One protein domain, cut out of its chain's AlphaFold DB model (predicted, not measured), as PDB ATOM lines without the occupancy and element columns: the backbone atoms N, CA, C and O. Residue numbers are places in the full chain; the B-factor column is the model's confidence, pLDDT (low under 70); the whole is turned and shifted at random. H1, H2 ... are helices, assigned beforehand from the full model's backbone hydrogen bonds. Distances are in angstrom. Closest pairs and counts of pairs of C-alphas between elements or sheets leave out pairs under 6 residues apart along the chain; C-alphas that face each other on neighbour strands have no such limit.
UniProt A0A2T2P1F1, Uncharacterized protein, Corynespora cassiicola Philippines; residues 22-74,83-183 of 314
ATOM      1  N   LEU A  22      12.983 -13.086 -59.761       35.84
ATOM      2  CA  LEU A  22      11.867 -13.418 -60.662       35.84
ATOM      3  C   LEU A  22      10.533 -12.770 -60.270       35.84
ATOM      4  O   LEU A  22       9.718 -12.491 -61.148       35.84
ATOM      5  N   GLU A  23      10.316 -12.472 -58.989       39.91
ATOM      6  CA  GLU A  23       9.074 -11.836 -58.523       39.91
ATOM      7  C   GLU A  23       9.045 -10.317 -58.799       39.91
ATOM      8  O   GLU A  23       8.004  -9.671 -58.705       39.91
ATOM      9  N   HIS A  24      10.187  -9.725 -59.168       40.06
ATOM     10  CA  HIS A  24      10.367  -8.276 -59.191       40.06
ATOM     11  C   HIS A  24      10.334  -7.614 -60.576       40.06
ATOM     12  O   HIS A  24      10.376  -6.404 -60.613       40.06
ATOM     13  N   PHE A  25      10.232  -8.267 -61.737       47.41
ATOM     14  CA  PHE A  25      10.468  -7.530 -63.008       47.41
ATOM     15  C   PHE A  25       9.328  -6.679 -63.615       47.41
ATOM     16  O   PHE A  25       9.602  -5.923 -64.547       47.41
ATOM     17  N   PRO A  26       8.114  -6.643 -63.044       46.53
ATOM     18  CA  PRO A  26       7.210  -5.488 -63.180       46.53
ATOM     19  C   PRO A  26       7.367  -4.481 -62.025       46.53
ATOM     20  O   PRO A  26       7.296  -3.272 -62.235       46.53
ATOM     21  N   ALA A  27       7.645  -4.964 -60.809       41.75
ATOM     22  CA  ALA A  27       7.744  -4.153 -59.591       41.75
ATOM     23  C   ALA A  27       9.045  -3.338 -59.499       41.75
ATOM     24  O   ALA A  27       9.030  -2.224 -59.011       41.75
ATOM     25  N   LEU A  28      10.158  -3.850 -60.019       44.34
ATOM     26  CA  LEU A  28      11.454  -3.199 -60.184       44.34
ATOM     27  C   LEU A  28      11.326  -2.092 -61.219       44.34
ATOM     28  O   LEU A  28      11.931  -1.052 -61.041       44.34
ATOM     29  N   TRP A  29      10.508  -2.267 -62.261       48.59
ATOM     30  CA  TRP A  29      10.165  -1.189 -63.187       48.59
ATOM     31  C   TRP A  29       9.305  -0.116 -62.512       48.59
ATOM     32  O   TRP A  29       9.599   1.070 -62.667       48.59
ATOM     33  N   GLU A  30       8.317  -0.505 -61.699       45.06
ATOM     34  CA  GLU A  30       7.609   0.447 -60.837       45.06
ATOM     35  C   GLU A  30       8.546   1.116 -59.825       45.06
ATOM     36  O   GLU A  30       8.425   2.314 -59.643       45.06
ATOM     37  N   HIS A  31       9.546   0.435 -59.260       42.62
ATOM     38  CA  HIS A  31      10.518   0.993 -58.308       42.62
ATOM     39  C   HIS A  31      11.573   1.892 -58.985       42.62
ATOM     40  O   HIS A  31      11.900   2.956 -58.465       42.62
ATOM     41  N   ILE A  32      12.031   1.523 -60.192       52.06
ATOM     42  CA  ILE A  32      12.834   2.353 -61.111       52.06
ATOM     43  C   ILE A  32      12.060   3.646 -61.441       52.06
ATOM     44  O   ILE A  32      12.668   4.706 -61.599       52.06
ATOM     45  N   MET A  33      10.727   3.568 -61.551       47.97
ATOM     46  CA  MET A  33       9.834   4.701 -61.829       47.97
ATOM     47  C   MET A  33       9.360   5.461 -60.571       47.97
ATOM     48  O   MET A  33       9.038   6.641 -60.694       47.97
ATOM     49  N   GLN A  34       9.323   4.838 -59.386       45.03
ATOM     50  CA  GLN A  34       8.747   5.367 -58.134       45.03
ATOM     51  C   GLN A  34       9.808   5.843 -57.118       45.03
ATOM     52  O   GLN A  34       9.673   5.655 -55.919       45.03
ATOM     53  N   GLU A  35      10.823   6.571 -57.580       47.59
ATOM     54  CA  GLU A  35      11.634   7.480 -56.742       47.59
ATOM     55  C   GLU A  35      12.780   6.922 -55.873       47.59
ATOM     56  O   GLU A  35      13.413   7.728 -55.190       47.59
ATOM     57  N   GLN A  36      13.174   5.642 -55.916       43.81
ATOM     58  CA  GLN A  36      14.367   5.205 -55.159       43.81
ATOM     59  C   GLN A  36      15.481   4.653 -56.047       43.81
ATOM     60  O   GLN A  36      15.278   3.792 -56.896       43.81
ATOM     61  N   GLY A  37      16.671   5.239 -55.866       49.91
ATOM     62  CA  GLY A  37      17.870   5.025 -56.662       49.91
ATOM     63  C   GLY A  37      18.137   3.551 -56.928       49.91
ATOM     64  O   GLY A  37      18.486   2.791 -56.033       49.91
ATOM     65  N   VAL A  38      17.987   3.176 -58.191       57.94
ATOM     66  CA  VAL A  38      18.321   1.849 -58.688       57.94
ATOM     67  C   VAL A  38      19.819   1.683 -58.546       57.94
ATOM     68  O   VAL A  38      20.587   2.484 -59.095       57.94
ATOM     69  N   ASP A  39      20.234   0.641 -57.835       65.75
ATOM     70  CA  ASP A  39      21.636   0.277 -57.792       65.75
ATOM     71  C   ASP A  39      22.069  -0.178 -59.195       65.75
ATOM     72  O   ASP A  39      21.757  -1.276 -59.671       65.75
ATOM     73  N   LEU A  40      22.760   0.729 -59.888       63.31
ATOM     74  CA  LEU A  40      23.362   0.508 -61.201       63.31
ATOM     75  C   LEU A  40      24.257  -0.735 -61.200       63.31
ATOM     76  O   LEU A  40      24.427  -1.346 -62.256       63.31
ATOM     77  N   GLU A  41      24.820  -1.112 -60.050       68.06
ATOM     78  CA  GLU A  41      25.657  -2.296 -59.917       68.06
ATOM     79  C   GLU A  41      24.842  -3.582 -60.020       68.06
ATOM     80  O   GLU A  41      25.220  -4.472 -60.785       68.06
ATOM     81  N   ILE A  42      23.686  -3.644 -59.355       69.81
ATOM     82  CA  ILE A  42      22.766  -4.787 -59.422       69.81
ATOM     83  C   ILE A  42      22.225  -4.939 -60.845       69.81
ATOM     84  O   ILE A  42      22.280  -6.029 -61.420       69.81
ATOM     85  N   LEU A  43      21.775  -3.842 -61.461       68.81
ATOM     86  CA  LEU A  43      21.265  -3.876 -62.833       68.81
ATOM     87  C   LEU A  43      22.353  -4.299 -63.829       68.81
ATOM     88  O   LEU A  43      22.099  -5.100 -64.731       68.81
ATOM     89  N   ALA A  44      23.575  -3.793 -63.662       69.31
ATOM     90  CA  ALA A  44      24.691  -4.186 -64.508       69.31
ATOM     91  C   ALA A  44      25.106  -5.643 -64.298       69.31
ATOM     92  O   ALA A  44      25.482  -6.293 -65.269       69.31
ATOM     93  N   HIS A  45      25.020  -6.159 -63.071       72.81
ATOM     94  CA  HIS A  45      25.301  -7.559 -62.774       72.81
ATOM     95  C   HIS A  45      24.272  -8.488 -63.423       72.81
ATOM     96  O   HIS A  45      24.646  -9.450 -64.090       72.81
ATOM     97  N   ILE A  46      22.984  -8.158 -63.301       72.44
ATOM     98  CA  ILE A  46      21.887  -8.905 -63.929       72.44
ATOM     99  C   ILE A  46      22.046  -8.900 -65.450       72.44
ATOM    100  O   ILE A  46      21.942  -9.944 -66.098       72.44
ATOM    101  N   LEU A  47      22.359  -7.738 -66.026       71.50
ATOM    102  CA  LEU A  47      22.638  -7.650 -67.450       71.50
ATOM    103  C   LEU A  47      23.863  -8.494 -67.813       71.50
ATOM    104  O   LEU A  47      23.726  -9.320 -68.704       71.50
ATOM    105  N   ASP A  48      24.993  -8.390 -67.107       77.94
ATOM    106  CA  ASP A  48      26.214  -9.165 -67.403       77.94
ATOM    107  C   ASP A  48      25.973 -10.679 -67.378       77.94
ATOM    108  O   ASP A  48      26.464 -11.390 -68.255       77.94
ATOM    109  N   GLN A  49      25.164 -11.170 -66.432       76.44
ATOM    110  CA  GLN A  49      24.760 -12.578 -66.374       76.44
ATOM    111  C   GLN A  49      23.881 -12.994 -67.561       76.44
ATOM    112  O   GLN A  49      23.917 -14.146 -67.993       76.44
ATOM    113  N   SER A  50      23.083 -12.064 -68.082       66.31
ATOM    114  CA  SER A  50      22.116 -12.323 -69.146       66.31
ATOM    115  C   SER A  50      22.689 -12.182 -70.565       66.31
ATOM    116  O   SER A  50      22.037 -12.610 -71.519       66.31
ATOM    117  N   LEU A  51      23.878 -11.582 -70.728       69.00
ATOM    118  CA  LEU A  51      24.514 -11.414 -72.038       69.00
ATOM    119  C   LEU A  51      25.344 -12.666 -72.401       69.00
ATOM    120  O   LEU A  51      26.238 -13.052 -71.651       69.00
ATOM    121  N   PRO A  52      25.150 -13.260 -73.595       57.16
ATOM    122  CA  PRO A  52      25.899 -14.441 -74.038       57.16
ATOM    123  C   PRO A  52      27.396 -14.164 -74.246       57.16
ATOM    124  O   PRO A  52      28.221 -15.070 -74.173       57.16
ATOM    125  N   LYS A  53      27.771 -12.899 -74.468       65.06
ATOM    126  CA  LYS A  53      29.159 -12.428 -74.483       65.06
ATOM    127  C   LYS A  53      29.342 -11.541 -73.260       65.06
ATOM    128  O   LYS A  53      28.840 -10.421 -73.268       65.06
ATOM    129  N   ARG A  54      30.047 -12.022 -72.229       67.19
ATOM    130  CA  ARG A  54      30.367 -11.226 -71.030       67.19
ATOM    131  C   ARG A  54      31.073  -9.938 -71.459       67.19
ATOM    132  O   ARG A  54      32.236  -9.967 -71.859       67.19
ATOM    133  N   LYS A  55      30.349  -8.816 -71.444       67.94
ATOM    134  CA  LYS A  55      30.895  -7.483 -71.760       67.94
ATOM    135  C   LYS A  55      31.620  -6.893 -70.546       67.94
ATOM    136  O   LYS A  55      32.363  -5.929 -70.705       67.94
ATOM    137  N   GLY A  56      31.449  -7.504 -69.371       71.94
ATOM    138  CA  GLY A  56      32.015  -7.064 -68.110       71.94
ATOM    139  C   GLY A  56      31.111  -6.012 -67.461       71.94
ATOM    140  O   GLY A  56      30.643  -5.093 -68.145       71.94
ATOM    141  N   PRO A  57      30.899  -6.080 -66.137       71.75
ATOM    142  CA  PRO A  57      29.945  -5.223 -65.435       71.75
ATOM    143  C   PRO A  57      30.287  -3.735 -65.577       71.75
ATOM    144  O   PRO A  57      29.391  -2.914 -65.710       71.75
ATOM    145  N   VAL A  58      31.573  -3.378 -65.663       72.00
ATOM    146  CA  VAL A  58      32.029  -1.984 -65.828       72.00
ATOM    147  C   VAL A  58      31.554  -1.368 -67.148       72.00
ATOM    148  O   VAL A  58      31.158  -0.203 -67.183       72.00
ATOM    149  N   VAL A  59      31.567  -2.131 -68.246       71.56
ATOM    150  CA  VAL A  59      31.126  -1.642 -69.565       71.56
ATOM    151  C   VAL A  59      29.618  -1.417 -69.565       71.56
ATOM    152  O   VAL A  59      29.135  -0.422 -70.107       71.56
ATOM    153  N   ILE A  60      28.888  -2.313 -68.905       70.94
ATOM    154  CA  ILE A  60      27.438  -2.234 -68.768       70.94
ATOM    155  C   ILE A  60      27.059  -1.065 -67.860       70.94
ATOM    156  O   ILE A  60      26.261  -0.230 -68.269       70.94
ATOM    157  N   GLN A  61      27.686  -0.924 -66.689       72.44
ATOM    158  CA  GLN A  61      27.493   0.226 -65.801       72.44
ATOM    159  C   GLN A  61      27.811   1.541 -66.504       72.44
ATOM    160  O   GLN A  61      27.057   2.494 -66.372       72.44
ATOM    161  N   SER A  62      28.905   1.608 -67.265       70.38
ATOM    162  CA  SER A  62      29.262   2.776 -68.077       70.38
ATOM    163  C   SER A  62      28.149   3.128 -69.064       70.38
ATOM    164  O   SER A  62      27.694   4.273 -69.092       70.38
ATOM    165  N   ALA A  63      27.658   2.142 -69.820       67.06
ATOM    166  CA  ALA A  63      26.550   2.335 -70.744       67.06
ATOM    167  C   ALA A  63      25.304   2.826 -69.995       67.06
ATOM    168  O   ALA A  63      24.809   3.908 -70.288       67.06
ATOM    169  N   LEU A  64      24.860   2.108 -68.965       70.38
ATOM    170  CA  LEU A  64      23.702   2.476 -68.151       70.38
ATOM    171  C   LEU A  64      23.858   3.852 -67.496       70.38
ATOM    172  O   LEU A  64      22.915   4.627 -67.464       70.38
ATOM    173  N   ARG A  65      25.038   4.221 -67.006       71.69
ATOM    174  CA  ARG A  65      25.268   5.522 -66.369       71.69
ATOM    175  C   ARG A  65      25.194   6.663 -67.373       71.69
ATOM    176  O   ARG A  65      24.667   7.718 -67.043       71.69
ATOM    177  N   ILE A  66      25.674   6.471 -68.597       68.44
ATOM    178  CA  ILE A  66      25.510   7.475 -69.658       68.44
ATOM    179  C   ILE A  66      24.018   7.636 -69.997       68.44
ATOM    180  O   ILE A  66      23.537   8.759 -70.175       68.44
ATOM    181  N   LEU A  67      23.285   6.523 -70.011       64.88
ATOM    182  CA  LEU A  67      21.859   6.460 -70.328       64.88
ATOM    183  C   LEU A  67      20.962   7.074 -69.246       64.88
ATOM    184  O   LEU A  67      20.124   7.922 -69.542       64.88
ATOM    185  N   PHE A  68      21.163   6.655 -67.999       66.38
ATOM    186  CA  PHE A  68      20.307   6.948 -66.853       66.38
ATOM    187  C   PHE A  68      20.887   8.020 -65.934       66.38
ATOM    188  O   PHE A  68      20.139   8.826 -65.396       66.38
ATOM    189  N   GLY A  69      22.214   8.111 -65.798       60.53
ATOM    190  CA  GLY A  69      22.888   9.063 -64.898       60.53
ATOM    191  C   GLY A  69      22.744  10.529 -65.301       60.53
ATOM    192  O   GLY A  69      23.232  11.426 -64.623       60.53
ATOM    193  N   SER A  70      22.069  10.781 -66.413       52.09
ATOM    194  CA  SER A  70      21.788  12.107 -66.930       52.09
ATOM    195  C   SER A  70      20.289  12.396 -67.053       52.09
ATOM    196  O   SER A  70      19.897  13.499 -67.451       52.09
ATOM    197  N   LEU A  71      19.447  11.423 -66.697       52.66
ATOM    198  CA  LEU A  71      18.034  11.626 -66.420       52.66
ATOM    199  C   LEU A  71      17.946  12.231 -65.016       52.66
ATOM    200  O   LEU A  71      17.761  11.526 -64.030       52.66
ATOM    201  N   SER A  72      18.140  13.546 -64.909       51.53
ATOM    202  CA  SER A  72      17.762  14.251 -63.683       51.53
ATOM    203  C   SER A  72      16.300  13.918 -63.365       51.53
ATOM    204  O   SER A  72      15.492  13.895 -64.303       51.53
ATOM    205  N   PRO A  73      15.956  13.646 -62.092       48.47
ATOM    206  CA  PRO A  73      14.602  13.273 -61.712       48.47
ATOM    207  C   PRO A  73      13.642  14.362 -62.204       48.47
ATOM    208  O   PRO A  73      13.792  15.530 -61.834       48.47
ATOM    209  N   PRO A  74      12.708  14.038 -63.110       49.66
ATOM    210  CA  PRO A  74      11.780  15.029 -63.602       49.66
ATOM    211  C   PRO A  74      10.719  15.284 -62.540       49.66
ATOM    212  O   PRO A  74      10.057  14.360 -62.079       49.66
ATOM    213  N   ARG A  83       9.674   9.091 -74.076       63.38
ATOM    214  CA  ARG A  83      10.043   9.912 -75.245       63.38
ATOM    215  C   ARG A  83      11.399  10.595 -75.079       63.38
ATOM    216  O   ARG A  83      12.189  10.593 -76.015       63.38
ATOM    217  N   ARG A  84      11.690  11.170 -73.906       65.06
ATOM    218  CA  ARG A  84      12.997  11.798 -73.627       65.06
ATOM    219  C   ARG A  84      14.127  10.776 -73.644       65.06
ATOM    220  O   ARG A  84      15.199  11.073 -74.160       65.06
ATOM    221  N   LEU A  85      13.881   9.593 -73.095       64.69
ATOM    222  CA  LEU A  85      14.828   8.492 -73.039       64.69
ATOM    223  C   LEU A  85      15.078   7.959 -74.454       64.69
ATOM    224  O   LEU A  85      16.229   7.915 -74.863       64.69
ATOM    225  N   GLY A  86      14.031   7.718 -75.248       65.31
ATOM    226  CA  GLY A  86      14.134   7.376 -76.673       65.31
ATOM    227  C   GLY A  86      14.888   8.429 -77.493       65.31
ATOM    228  O   GLY A  86      15.837   8.095 -78.193       65.31
ATOM    229  N   PHE A  87      14.559   9.715 -77.339       69.44
ATOM    230  CA  PHE A  87      15.269  10.805 -78.023       69.44
ATOM    231  C   PHE A  87      16.746  10.875 -77.623       69.44
ATOM    232  O   PHE A  87      17.626  11.073 -78.458       69.44
ATOM    233  N   ARG A  88      17.044  10.700 -76.333       73.94
ATOM    234  CA  ARG A  88      18.415  10.734 -75.824       73.94
ATOM    235  C   ARG A  88      19.226   9.531 -76.285       73.94
ATOM    236  O   ARG A  88      20.390   9.697 -76.636       73.94
ATOM    237  N   LEU A  89      18.612   8.354 -76.282       71.00
ATOM    238  CA  LEU A  89      19.186   7.124 -76.805       71.00
ATOM    239  C   LEU A  89      19.522   7.259 -78.273       71.00
ATOM    240  O   LEU A  89      20.665   7.013 -78.649       71.00
ATOM    241  N   SER A  90      18.547   7.717 -79.055       70.88
ATOM    242  CA  SER A  90      18.719   7.994 -80.472       70.88
ATOM    243  C   SER A  90      19.864   8.978 -80.675       70.88
ATOM    244  O   SER A  90      20.828   8.655 -81.352       70.88
ATOM    245  N   LYS A  91      19.876  10.113 -79.962       80.94
ATOM    246  CA  LYS A  91      20.972  11.088 -80.042       80.94
ATOM    247  C   LYS A  91      22.334  10.497 -79.671       80.94
ATOM    248  O   LYS A  91      23.324  10.810 -80.322       80.94
ATOM    249  N   MET A  92      22.415   9.685 -78.621       79.75
ATOM    250  CA  MET A  92      23.674   9.087 -78.171       79.75
ATOM    251  C   MET A  92      24.204   8.068 -79.181       79.75
ATOM    252  O   MET A  92      25.385   8.102 -79.516       79.75
ATOM    253  N   LEU A  93      23.333   7.189 -79.674       74.00
ATOM    254  CA  LEU A  93      23.680   6.208 -80.692       74.00
ATOM    255  C   LEU A  93      24.018   6.913 -82.011       74.00
ATOM    256  O   LEU A  93      25.084   6.655 -82.549       74.00
ATOM    257  N   CYS A  94      23.236   7.904 -82.451       79.12
ATOM    258  CA  CYS A  94      23.584   8.787 -83.568       79.12
ATOM    259  C   CYS A  94      24.979   9.394 -83.403       79.12
ATOM    260  O   CYS A  94      25.746   9.424 -84.360       79.12
ATOM    261  N   LEU A  95      25.319   9.898 -82.213       84.62
ATOM    262  CA  LEU A  95      26.642  10.463 -81.958       84.62
ATOM    263  C   LEU A  95      27.735   9.407 -82.101       84.62
ATOM    264  O   LEU A  95      28.748   9.703 -82.723       84.62
ATOM    265  N   ASP A  96      27.540   8.198 -81.569       83.12
ATOM    266  CA  ASP A  96      28.514   7.116 -81.731       83.12
ATOM    267  C   ASP A  96      28.675   6.733 -83.206       83.12
ATOM    268  O   ASP A  96      29.804   6.656 -83.690       83.12
ATOM    269  N   MET A  97      27.566   6.553 -83.928       78.31
ATOM    270  CA  MET A  97      27.551   6.146 -85.337       78.31
ATOM    271  C   MET A  97      28.173   7.213 -86.251       78.31
ATOM    272  O   MET A  97      28.842   6.873 -87.220       78.31
ATOM    273  N   ASN A  98      28.042   8.495 -85.900       80.00
ATOM    274  CA  ASN A  98      28.620   9.623 -86.637       80.00
ATOM    275  C   ASN A  98      30.017  10.045 -86.136       80.00
ATOM    276  O   ASN A  98      30.468  11.161 -86.415       80.00
ATOM    277  N   THR A  99      30.718   9.211 -85.358       83.19
ATOM    278  CA  THR A  99      32.080   9.565 -84.917       83.19
ATOM    279  C   THR A  99      33.087   9.572 -86.069       83.19
ATOM    280  O   THR A  99      32.974   8.828 -87.034       83.19
ATOM    281  N   PHE A 100      34.130  10.401 -85.920       68.56
ATOM    282  CA  PHE A 100      35.196  10.598 -86.914       68.56
ATOM    283  C   PHE A 100      35.929   9.309 -87.328       68.56
ATOM    284  O   PHE A 100      36.482   9.244 -88.418       68.56
ATOM    285  N   ASP A 101      35.945   8.290 -86.463       82.75
ATOM    286  CA  ASP A 101      36.428   6.947 -86.786       82.75
ATOM    287  C   ASP A 101      35.215   6.003 -86.859       82.75
ATOM    288  O   ASP A 101      34.772   5.517 -85.806       82.75
ATOM    289  N   PRO A 102      34.676   5.741 -88.068       77.81
ATOM    290  CA  PRO A 102      33.453   4.963 -88.246       77.81
ATOM    291  C   PRO A 102      33.553   3.585 -87.594       77.81
ATOM    292  O   PRO A 102      32.619   3.128 -86.946       77.81
ATOM    293  N   SER A 103      34.729   2.954 -87.657       80.69
ATOM    294  CA  SER A 103      34.940   1.608 -87.118       80.69
ATOM    295  C   SER A 103      34.769   1.545 -85.594       80.69
ATOM    296  O   SER A 103      34.162   0.616 -85.056       80.69
ATOM    297  N   LYS A 104      35.263   2.559 -84.874       82.62
ATOM    298  CA  LYS A 104      35.117   2.658 -83.413       82.62
ATOM    299  C   LYS A 104      33.743   3.175 -83.009       82.62
ATOM    300  O   LYS A 104      33.288   2.884 -81.901       82.62
ATOM    301  N   GLY A 105      33.122   3.988 -83.857       84.56
ATOM    302  CA  GLY A 105      31.753   4.456 -83.693       84.56
ATOM    303  C   GLY A 105      30.754   3.316 -83.725       84.56
ATOM    304  O   GLY A 105      30.096   3.051 -82.718       84.56
ATOM    305  N   LEU A 106      30.758   2.576 -84.834       87.00
ATOM    306  CA  LEU A 106      29.925   1.398 -85.069       87.00
ATOM    307  C   LEU A 106      30.082   0.359 -83.956       87.00
ATOM    308  O   LEU A 106      29.093  -0.057 -83.362       87.00
ATOM    309  N   ALA A 107      31.315   0.021 -83.562       87.50
ATOM    310  CA  ALA A 107      31.542  -0.951 -82.491       87.50
ATOM    311  C   ALA A 107      30.942  -0.520 -81.134       87.50
ATOM    312  O   ALA A 107      30.452  -1.357 -80.368       87.50
ATOM    313  N   ARG A 108      30.979   0.782 -80.811       85.69
ATOM    314  CA  ARG A 108      30.358   1.324 -79.589       85.69
ATOM    315  C   ARG A 108      28.839   1.358 -79.701       85.69
ATOM    316  O   ARG A 108      28.176   0.920 -78.758       85.69
ATOM    317  N   GLY A 109      28.323   1.813 -80.843       88.38
ATOM    318  CA  GLY A 109      26.899   1.812 -81.168       88.38
ATOM    319  C   GLY A 109      26.307   0.412 -81.046       88.38
ATOM    320  O   GLY A 109      25.361   0.221 -80.289       88.38
ATOM    321  N   ARG A 110      26.956  -0.591 -81.646       91.25
ATOM    322  CA  ARG A 110      26.588  -2.013 -81.581       91.25
ATOM    323  C   ARG A 110      26.481  -2.537 -80.159       91.25
ATOM    324  O   ARG A 110      25.468  -3.110 -79.775       91.25
ATOM    325  N   ASN A 111      27.512  -2.317 -79.341       87.06
ATOM    326  CA  ASN A 111      27.503  -2.763 -77.946       87.06
ATOM    327  C   ASN A 111      26.365  -2.120 -77.147       87.06
ATOM    328  O   ASN A 111      25.715  -2.794 -76.351       87.06
ATOM    329  N   ARG A 112      26.130  -0.820 -77.348       86.12
ATOM    330  CA  ARG A 112      25.059  -0.093 -76.663       86.12
ATOM    331  C   ARG A 112      23.694  -0.567 -77.132       86.12
ATOM    332  O   ARG A 112      22.868  -0.877 -76.285       86.12
ATOM    333  N   PHE A 113      23.490  -0.689 -78.440       90.94
ATOM    334  CA  PHE A 113      22.272  -1.227 -79.031       90.94
ATOM    335  C   PHE A 113      21.941  -2.607 -78.461       90.94
ATOM    336  O   PHE A 113      20.832  -2.826 -77.992       90.94
ATOM    337  N   TYR A 114      22.934  -3.494 -78.386       91.06
ATOM    338  CA  TYR A 114      22.788  -4.829 -77.811       91.06
ATOM    339  C   TYR A 114      22.333  -4.802 -76.345       91.06
ATOM    340  O   TYR A 114      21.370  -5.470 -75.967       91.06
ATOM    341  N   ILE A 115      23.009  -4.005 -75.510       84.69
ATOM    342  CA  ILE A 115      22.665  -3.850 -74.086       84.69
ATOM    343  C   ILE A 115      21.252  -3.272 -73.937       84.69
ATOM    344  O   ILE A 115      20.483  -3.728 -73.094       84.69
ATOM    345  N   LEU A 116      20.905  -2.287 -74.762       85.62
ATOM    346  CA  LEU A 116      19.610  -1.616 -74.744       85.62
ATOM    347  C   LEU A 116      18.474  -2.514 -75.208       85.62
ATOM    348  O   LEU A 116      17.408  -2.477 -74.604       85.62
ATOM    349  N   ALA A 117      18.697  -3.334 -76.231       92.50
ATOM    350  CA  ALA A 117      17.712  -4.295 -76.702       92.50
ATOM    351  C   ALA A 117      17.435  -5.354 -75.631       92.50
ATOM    352  O   ALA A 117      16.280  -5.634 -75.311       92.50
ATOM    353  N   ARG A 118      18.492  -5.860 -74.980       87.38
ATOM    354  CA  ARG A 118      18.337  -6.765 -73.836       87.38
ATOM    355  C   ARG A 118      17.602  -6.094 -72.678       87.38
ATOM    356  O   ARG A 118      16.711  -6.691 -72.083       87.38
ATOM    357  N   PHE A 119      17.934  -4.842 -72.377       83.19
ATOM    358  CA  PHE A 119      17.244  -4.071 -71.347       83.19
ATOM    359  C   PHE A 119      15.764  -3.830 -71.696       83.19
ATOM    360  O   PHE A 119      14.907  -3.951 -70.821       83.19
ATOM    361  N   ALA A 120      15.439  -3.548 -72.961       86.44
ATOM    362  CA  ALA A 120      14.063  -3.411 -73.437       86.44
ATOM    363  C   ALA A 120      13.275  -4.706 -73.222       86.44
ATOM    364  O   ALA A 120      12.174  -4.658 -72.681       86.44
ATOM    365  N   GLN A 121      13.878  -5.852 -73.553       91.12
ATOM    366  CA  GLN A 121      13.310  -7.177 -73.312       91.12
ATOM    367  C   GLN A 121      13.037  -7.432 -71.826       91.12
ATOM    368  O   GLN A 121      11.945  -7.854 -71.455       91.12
ATOM    369  N   MET A 122      14.012  -7.152 -70.962       81.38
ATOM    370  CA  MET A 122      13.865  -7.366 -69.519       81.38
ATOM    371  C   MET A 122      12.825  -6.438 -68.884       81.38
ATOM    372  O   MET A 122      12.116  -6.851 -67.975       81.38
ATOM    373  N   SER A 123      12.725  -5.198 -69.369       76.50
ATOM    374  CA  SER A 123      11.755  -4.203 -68.890       76.50
ATOM    375  C   SER A 123      10.402  -4.258 -69.604       76.50
ATOM    376  O   SER A 123       9.514  -3.477 -69.273       76.50
ATOM    377  N   GLN A 124      10.248  -5.135 -70.603       82.81
ATOM    378  CA  GLN A 124       9.069  -5.221 -71.473       82.81
ATOM    379  C   GLN A 124       8.665  -3.866 -72.094       82.81
ATOM    380  O   GLN A 124       7.489  -3.569 -72.312       82.81
ATOM    381  N   SER A 125       9.647  -3.003 -72.379       83.12
ATOM    382  CA  SER A 125       9.393  -1.636 -72.839       83.12
ATOM    383  C   SER A 125       9.249  -1.562 -74.360       83.12
ATOM    384  O   SER A 125      10.231  -1.403 -75.090       83.12
ATOM    385  N   THR A 126       8.005  -1.591 -74.844       87.75
ATOM    386  CA  THR A 126       7.674  -1.457 -76.277       87.75
ATOM    387  C   THR A 126       8.139  -0.123 -76.864       87.75
ATOM    388  O   THR A 126       8.671  -0.063 -77.966       87.75
ATOM    389  N   SER A 127       8.040   0.964 -76.092       80.56
ATOM    390  CA  SER A 127       8.499   2.291 -76.530       80.56
ATOM    391  C   SER A 127      10.006   2.359 -76.788       80.56
ATOM    392  O   SER A 127      10.444   3.050 -77.708       80.56
ATOM    393  N   LEU A 128      10.798   1.640 -75.986       82.88
ATOM    394  CA  LEU A 128      12.237   1.537 -76.177       82.88
ATOM    395  C   LEU A 128      12.557   0.637 -77.373       82.88
ATOM    396  O   LEU A 128      13.391   1.008 -78.193       82.88
ATOM    397  N   ALA A 129      11.874  -0.506 -77.487       91.06
ATOM    398  CA  ALA A 129      12.022  -1.414 -78.620       91.06
ATOM    399  C   ALA A 129      11.768  -0.696 -79.954       91.06
ATOM    400  O   ALA A 129      12.620  -0.752 -80.838       91.06
ATOM    401  N   ARG A 130      10.678   0.076 -80.061       89.06
ATOM    402  CA  ARG A 130      10.379   0.888 -81.250       89.06
ATOM    403  C   ARG A 130      11.490   1.868 -81.592       89.06
ATOM    404  O   ARG A 130      11.955   1.892 -82.721       89.06
ATOM    405  N   ALA A 131      11.958   2.631 -80.604       84.56
ATOM    406  CA  ALA A 131      13.022   3.607 -80.815       84.56
ATOM    407  C   ALA A 131      14.342   2.956 -81.265       84.56
ATOM    408  O   ALA A 131      15.112   3.572 -81.998       84.56
ATOM    409  N   LEU A 132      14.618   1.723 -80.821       90.81
ATOM    410  CA  LEU A 132      15.764   0.949 -81.294       90.81
ATOM    411  C   LEU A 132      15.566   0.488 -82.742       90.81
ATOM    412  O   LEU A 132      16.500   0.599 -83.527       90.81
ATOM    413  N   ILE A 133      14.373   0.024 -83.117       94.00
ATOM    414  CA  ILE A 133      14.071  -0.352 -84.507       94.00
ATOM    415  C   ILE A 133      14.193   0.854 -85.441       94.00
ATOM    416  O   ILE A 133      14.896   0.762 -86.444       94.00
ATOM    417  N   ASP A 134      13.576   1.986 -85.092       89.75
ATOM    418  CA  ASP A 134      13.654   3.217 -85.888       89.75
ATOM    419  C   ASP A 134      15.119   3.623 -86.103       89.75
ATOM    420  O   ASP A 134      15.551   3.887 -87.221       89.75
ATOM    421  N   LEU A 135      15.924   3.559 -85.038       88.44
ATOM    422  CA  LEU A 135      17.352   3.836 -85.126       88.44
ATOM    423  C   LEU A 135      18.102   2.832 -86.011       88.44
ATOM    424  O   LEU A 135      19.009   3.221 -86.741       88.44
ATOM    425  N   PHE A 136      17.776   1.545 -85.935       92.75
ATOM    426  CA  PHE A 136      18.397   0.550 -86.802       92.75
ATOM    427  C   PHE A 136      18.126   0.873 -88.278       92.75
ATOM    428  O   PHE A 136      19.057   0.856 -89.079       92.75
ATOM    429  N   LEU A 137      16.885   1.232 -88.616       91.81
ATOM    430  CA  LEU A 137      16.490   1.602 -89.976       91.81
ATOM    431  C   LEU A 137      17.184   2.889 -90.447       91.81
ATOM    432  O   LEU A 137      17.695   2.926 -91.568       91.81
ATOM    433  N   ASP A 138      17.293   3.900 -89.582       87.88
ATOM    434  CA  ASP A 138      17.999   5.156 -89.881       87.88
ATOM    435  C   ASP A 138      19.493   4.936 -90.193       87.88
ATOM    436  O   ASP A 138      20.086   5.664 -90.993       87.88
ATOM    437  N   PHE A 139      20.113   3.923 -89.577       88.69
ATOM    438  CA  PHE A 139      21.538   3.603 -89.727       88.69
ATOM    439  C   PHE A 139      21.800   2.286 -90.464       88.69
ATOM    440  O   PHE A 139      22.911   1.757 -90.379       88.69
ATOM    441  N   GLN A 140      20.825   1.771 -91.215       90.25
ATOM    442  CA  GLN A 140      20.943   0.454 -91.845       90.25
ATOM    443  C   GLN A 140      22.180   0.348 -92.749       90.25
ATOM    444  O   GLN A 140      22.919  -0.624 -92.655       90.25
ATOM    445  N   HIS A 141      22.482   1.371 -93.557       88.19
ATOM    446  CA  HIS A 141      23.605   1.319 -94.502       88.19
ATOM    447  C   HIS A 141      24.973   1.228 -93.795       88.19
ATOM    448  O   HIS A 141      25.691   0.262 -94.044       88.19
ATOM    449  N   PRO A 142      25.323   2.122 -92.842       87.62
ATOM    450  CA  PRO A 142      26.553   1.974 -92.060       87.62
ATOM    451  C   PRO A 142      26.674   0.652 -91.295       87.62
ATOM    452  O   PRO A 142      27.788   0.188 -91.055       87.62
ATOM    453  N   ILE A 143      25.548   0.089 -90.845       89.38
ATOM    454  CA  ILE A 143      25.525  -1.187 -90.122       89.38
ATOM    455  C   ILE A 143      25.848  -2.336 -91.075       89.38
ATOM    456  O   ILE A 143      26.659  -3.192 -90.732       89.38
ATOM    457  N   ILE A 144      25.240  -2.340 -92.258       88.88
ATOM    458  CA  ILE A 144      25.426  -3.376 -93.273       88.88
ATOM    459  C   ILE A 144      26.858  -3.364 -93.833       88.88
ATOM    460  O   ILE A 144      27.453  -4.424 -94.011       88.88
ATOM    461  N   ASP A 145      27.457  -2.180 -93.993       86.25
ATOM    462  CA  ASP A 145      28.856  -2.016 -94.417       86.25
ATOM    463  C   ASP A 145      29.883  -2.507 -93.364       86.25
ATOM    464  O   ASP A 145      31.099  -2.522 -93.608       86.25
ATOM    465  N   GLU A 146      29.441  -2.885 -92.157       84.69
ATOM    466  CA  GLU A 146      30.311  -3.410 -91.105       84.69
ATOM    467  C   GLU A 146      30.833  -4.827 -91.440       84.69
ATOM    468  O   GLU A 146      30.298  -5.565 -92.260       84.69
ATOM    469  N   ARG A 147      31.923  -5.260 -90.786       79.19
ATOM    470  CA  ARG A 147      32.481  -6.608 -91.002       79.19
ATOM    471  C   ARG A 147      31.426  -7.697 -90.717       79.19
ATOM    472  O   ARG A 147      30.812  -7.638 -89.651       79.19
ATOM    473  N   PRO A 148      31.349  -8.779 -91.521       79.38
ATOM    474  CA  PRO A 148      30.322  -9.825 -91.384       79.38
ATOM    475  C   PRO A 148      30.211 -10.423 -89.974       79.38
ATOM    476  O   PRO A 148      29.122 -10.601 -89.438       79.38
ATOM    477  N   ASN A 149      31.349 -10.638 -89.304       79.50
ATOM    478  CA  ASN A 149      31.400 -11.183 -87.940       79.50
ATOM    479  C   ASN A 149      30.691 -10.307 -86.886       79.50
ATOM    480  O   ASN A 149      30.486 -10.753 -85.757       79.50
ATOM    481  N   HIS A 150      30.395  -9.047 -87.205       85.38
ATOM    482  CA  HIS A 150      29.734  -8.097 -86.317       85.38
ATOM    483  C   HIS A 150      28.232  -7.977 -86.582       85.38
ATOM    484  O   HIS A 150      27.502  -7.639 -85.653       85.38
ATOM    485  N   LEU A 151      27.757  -8.345 -87.776       89.94
ATOM    486  CA  LEU A 151      26.330  -8.344 -88.121       89.94
ATOM    487  C   LEU A 151      25.520  -9.289 -87.223       89.94
ATOM    488  O   LEU A 151      24.393  -8.976 -86.848       89.94
ATOM    489  N   HIS A 152      26.123 -10.394 -86.773       89.69
ATOM    490  CA  HIS A 152      25.488 -11.303 -85.815       89.69
ATOM    491  C   HIS A 152      25.127 -10.637 -84.483       89.69
ATOM    492  O   HIS A 152      24.082 -10.950 -83.927       89.69
ATOM    493  N   ASP A 153      25.940  -9.696 -83.980       90.12
ATOM    494  CA  ASP A 153      25.602  -8.987 -82.738       90.12
ATOM    495  C   ASP A 153      24.339  -8.125 -82.940       90.12
ATOM    496  O   ASP A 153      23.500  -8.042 -82.048       90.12
ATOM    497  N   TRP A 154      24.183  -7.502 -84.112       94.06
ATOM    498  CA  TRP A 154      22.987  -6.725 -84.450       94.06
ATOM    499  C   TRP A 154      21.754  -7.620 -84.597       94.06
ATOM    500  O   TRP A 154      20.711  -7.313 -84.019       94.06
ATOM    501  N   ALA A 155      21.886  -8.755 -85.287       94.19
ATOM    502  CA  ALA A 155      20.809  -9.731 -85.435       94.19
ATOM    503  C   ALA A 155      20.353 -10.294 -84.078       94.19
ATOM    504  O   ALA A 155      19.158 -10.349 -83.791       94.19
ATOM    505  N   ASP A 156      21.294 -10.660 -83.208       93.12
ATOM    506  CA  ASP A 156      20.985 -11.151 -81.863       93.12
ATOM    507  C   ASP A 156      20.303 -10.078 -81.005       93.12
ATOM    508  O   ASP A 156      19.360 -10.379 -80.272       93.12
ATOM    509  N   ALA A 157      20.719  -8.814 -81.133       94.81
ATOM    510  CA  ALA A 157      20.049  -7.706 -80.463       94.81
ATOM    511  C   ALA A 157      18.610  -7.511 -80.963       94.81
ATOM    512  O   ALA A 157      17.703  -7.362 -80.146       94.81
ATOM    513  N   LEU A 158      18.383  -7.557 -82.280       96.50
ATOM    514  CA  LEU A 158      17.043  -7.471 -82.871       96.50
ATOM    515  C   LEU A 158      16.141  -8.614 -82.390       96.50
ATOM    516  O   LEU A 158      14.981  -8.379 -82.056       96.50
ATOM    517  N   ARG A 159      16.682  -9.830 -82.248       95.81
ATOM    518  CA  ARG A 159      15.938 -10.981 -81.713       95.81
ATOM    519  C   ARG A 159      15.458 -10.779 -80.274       95.81
ATOM    520  O   ARG A 159      14.435 -11.343 -79.898       95.81
ATOM    521  N   PHE A 160      16.135  -9.968 -79.460       95.12
ATOM    522  CA  PHE A 160      15.629  -9.644 -78.118       95.12
ATOM    523  C   PHE A 160      14.350  -8.809 -78.136       95.12
ATOM    524  O   PHE A 160      13.643  -8.774 -77.131       95.12
ATOM    525  N   LEU A 161      14.043  -8.154 -79.254       96.19
ATOM    526  CA  LEU A 161      12.857  -7.317 -79.397       96.19
ATOM    527  C   LEU A 161      11.613  -8.116 -79.824       96.19
ATOM    528  O   LEU A 161      10.521  -7.546 -79.851       96.19
ATOM    529  N   TYR A 162      11.744  -9.421 -80.115       95.75
ATOM    530  CA  TYR A 162      10.592 -10.282 -80.404       95.75
ATOM    531  C   TYR A 162       9.581 -10.250 -79.254       95.75
ATOM    532  O   TYR A 162       9.939 -10.345 -78.080       95.75
ATOM    533  N   GLY A 163       8.304 -10.098 -79.606       94.81
ATOM    534  CA  GLY A 163       7.200  -9.959 -78.655       94.81
ATOM    535  C   GLY A 163       6.992  -8.539 -78.112       94.81
ATOM    536  O   GLY A 163       5.939  -8.282 -77.532       94.81
ATOM    537  N   LEU A 164       7.934  -7.607 -78.320       94.44
ATOM    538  CA  LEU A 164       7.765  -6.188 -77.965       94.44
ATOM    539  C   LEU A 164       7.297  -5.323 -79.138       94.44
ATOM    540  O   LEU A 164       6.602  -4.330 -78.931       94.44
ATOM    541  N   GLU A 165       7.687  -5.689 -80.353       95.88
ATOM    542  CA  GLU A 165       7.278  -5.049 -81.603       95.88
ATOM    543  C   GLU A 165       6.745  -6.113 -82.582       95.88
ATOM    544  O   GLU A 165       7.016  -7.306 -82.390       95.88
ATOM    545  N   PRO A 166       5.951  -5.721 -83.599       96.88
ATOM    546  CA  PRO A 166       5.398  -6.655 -84.572       96.88
ATOM    547  C   PRO A 166       6.490  -7.489 -85.249       96.88
ATOM    548  O   PRO A 166       7.492  -6.946 -85.715       96.88
ATOM    549  N   GLU A 167       6.264  -8.802 -85.340       95.88
ATOM    550  CA  GLU A 167       7.240  -9.764 -85.874       95.88
ATOM    551  C   GLU A 167       7.700  -9.387 -87.285       95.88
ATOM    552  O   GLU A 167       8.900  -9.400 -87.549       95.88
ATOM    553  N   TYR A 168       6.778  -8.922 -88.137       96.69
ATOM    554  CA  TYR A 168       7.091  -8.516 -89.510       96.69
ATOM    555  C   TYR A 168       8.171  -7.422 -89.579       96.69
ATOM    556  O   TYR A 168       8.990  -7.423 -90.495       96.69
ATOM    557  N   THR A 169       8.187  -6.481 -88.628       96.00
ATOM    558  CA  THR A 169       9.153  -5.375 -88.622       96.00
ATOM    559  C   THR A 169      10.543  -5.889 -88.265       96.00
ATOM    560  O   THR A 169      11.540  -5.475 -88.851       96.00
ATOM    561  N   ILE A 170      10.611  -6.815 -87.308       96.88
ATOM    562  CA  ILE A 170      11.869  -7.426 -86.872       96.88
ATOM    563  C   ILE A 170      12.414  -8.326 -87.979       96.88
ATOM    564  O   ILE A 170      13.597  -8.234 -88.298       96.88
ATOM    565  N   GLU A 171      11.556  -9.140 -88.596       95.06
ATOM    566  CA  GLU A 171      11.904  -9.970 -89.751       95.06
ATOM    567  C   GLU A 171      12.431  -9.120 -90.904       95.06
ATOM    568  O   GLU A 171      13.481  -9.432 -91.449       95.06
ATOM    569  N   GLN A 172      11.795  -7.984 -91.207       94.75
ATOM    570  CA  GLN A 172      12.296  -7.055 -92.218       94.75
ATOM    571  C   GLN A 172      13.711  -6.542 -91.888       94.75
ATOM    572  O   GLN A 172      14.566  -6.485 -92.773       94.75
ATOM    573  N   CYS A 173      13.982  -6.182 -90.630       95.56
ATOM    574  CA  CYS A 173      15.317  -5.761 -90.196       95.56
ATOM    575  C   CYS A 173      16.355  -6.889 -90.306       95.56
ATOM    576  O   CYS A 173      17.493  -6.639 -90.702       95.56
ATOM    577  N   LEU A 174      15.975  -8.122 -89.960       94.94
ATOM    578  CA  LEU A 174      16.841  -9.297 -90.075       94.94
ATOM    579  C   LEU A 174      17.124  -9.647 -91.542       94.94
ATOM    580  O   LEU A 174      18.281  -9.875 -91.886       94.94
ATOM    581  N   ASP A 175      16.117  -9.579 -92.410       91.75
ATOM    582  CA  ASP A 175      16.246  -9.753 -93.860       91.75
ATOM    583  C   ASP A 175      17.299  -8.804 -94.451       91.75
ATOM    584  O   ASP A 175      18.085  -9.203 -95.314       91.75
ATOM    585  N   TYR A 176      17.350  -7.549 -93.990       89.88
ATOM    586  CA  TYR A 176      18.379  -6.601 -94.431       89.88
ATOM    587  C   TYR A 176      19.794  -7.036 -94.035       89.88
ATOM    588  O   TYR A 176      20.723  -6.848 -94.818       89.88
ATOM    589  N   LEU A 177      19.965  -7.635 -92.853       90.75
ATOM    590  CA  LEU A 177      21.262  -8.152 -92.408       90.75
ATOM    591  C   LEU A 177      21.669  -9.424 -93.167       90.75
ATOM    592  O   LEU A 177      22.860  -9.655 -93.372       90.75
ATOM    593  N   GLU A 178      20.702 -10.246 -93.580       86.06
ATOM    594  CA  GLU A 178      20.953 -11.497 -94.307       86.06
ATOM    595  C   GLU A 178      21.274 -11.262 -95.787       86.06
ATOM    596  O   GLU A 178      22.251 -11.821 -96.292       86.06
ATOM    597  N   ARG A 179      20.520 -10.392 -96.475       75.56
ATOM    598  CA  ARG A 179      20.651 -10.180 -97.932       75.56
ATOM    599  C   ARG A 179      22.010  -9.636 -98.369       75.56
ATOM    600  O   ARG A 179      22.431  -9.930 -99.484       75.56
ATOM    601  N   ASP A 180      22.695  -8.873 -97.522       64.25
ATOM    602  CA  ASP A 180      24.039  -8.367 -97.843       64.25
ATOM    603  C   ASP A 180      25.161  -9.306 -97.362       64.25
ATOM    604  O   ASP A 180      26.297  -9.247 -97.835       64.25
ATOM    605  N   SER A 181      24.849 -10.263 -96.478       57.72
ATOM    606  CA  SER A 181      25.817 -11.305 -96.106       57.72
ATOM    607  C   SER A 181      26.180 -12.200 -97.300       57.72
ATOM    608  O   SER A 181      27.329 -12.634 -97.427       57.72
ATOM    609  N   ASP A 182      25.237 -12.376 -98.231       56.12
ATOM    610  CA  ASP A 182      25.416 -13.114 -99.483       56.12
ATOM    611  C   ASP A 182      26.236 -12.341-100.535       56.12
ATOM    612  O   ASP A 182      26.751 -12.946-101.480       56.12
ATOM    613  N   TYR A 183      26.420 -11.023-100.367       51.81
ATOM    614  CA  TYR A 183      27.220 -10.182-101.270       51.81
ATOM    615  C   TYR A 183      28.736 -10.311-101.036       51.81
ATOM    616  O   TYR A 183      29.535  -9.852-101.859       51.81
TER     617      TYR A 183
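This is residues 22 to 74 and 83 to 183 of the 314 residues of an uncharacterized protein of Corynespora cassiicola Philippines (UniProt A0A2T2P1F1). The long helix H5 runs through the middle, with H4, H6 and H8 packed along it, and H9 lies on the far side of H6 and H8 from it, so that five helices run roughly along one direction. H2 and H3 pack on each other and lie crosswise to H5 near one end of the domain, H1 sits at that far end touching no helix, and the short H7 lies between H6 and H8 along the chain. The printed part has 154 residues with nine named helices, H1 to H9 in order, and no named strand; the class is all helix. It is compact, with a radius of gyration of the C-alphas of 15.4 A, and spans 50 by 34 by 29 A.

Start at H1, residues 27 to 33, which is close to but not clearly touching H5, residues 102 to 123; C-alphas 29 and 123 are closest, at 6.6 A. H2, residues 40 to 50, touches H3, residues 57 to 68, at a steep tilt of 58 degrees, opposite ways, with C-alphas 44 and 61 closest at 5.4 A. H2 only just touches H5, with 3 pairs of C-alphas within 8 A; H5 does so with residues 115 to 119 alone, C-alphas 47 and 119 are closest at 7.6 A, and the two are about perpendicular at 87 degrees. H3 only just touches H4, residues 83 to 97, with residue 67 alone and 3 pairs within 8 A; C-alphas 67 and 89 are closest at 7.0 A. H4, H5 and H6, residues 126 to 138, form an up-and-down bundle, each running against the one before it. H4 and H5 are a helical hairpin at a shallow tilt of 28 degrees, touching with residues 93 to 97 and 105 to 113 alone; C-alphas 96 and 105 are closest at 4.6 A. H5, the hub, touches four helices, among them H8, residues 148 to 159, with residues 110 to 118 against 153 to 158 alone; C-alphas 114 and 157 are closest at 4.8 A. H8 and H9, residues 167 to 179, are a helical hairpin at a shallow tilt of 4 degrees, with C-alphas 155 and 174 closest at 6.1 A. H7, residues 140 to 144, only just touches H9, whose residues 176 to 177 alone do so, with 3 pairs within 8 A; C-alphas 144 and 177 are closest at 6.4 A. Every O i to N i+4 pair is within hydrogen-bond range in H1 to H7 and H9, and 5 of 8 are in H8.

Find C-alpha 27 at (7.744, -4.153, -59.591), where H1 begins. H5 runs 30.5 A from C-alpha 102 at (33.453, 4.963, -88.246), H4 20.6 A, and H6 18.3 A. H9 runs 18.0 A to C-alpha 179 at (20.651, -10.180, -97.932).

The C-alphas of Glu 35 and Tyr 183, the two farthest apart, are 50.4 A apart. Residues 75 to 82 are not printed, and C-alphas 74 and 83 across the cut are 12.8 A apart. Of the links printed whole, none is long. The mean pLDDT of the printed part is 76.4; 49 residues are under 70, among them 22 to 44 and 66 to 74.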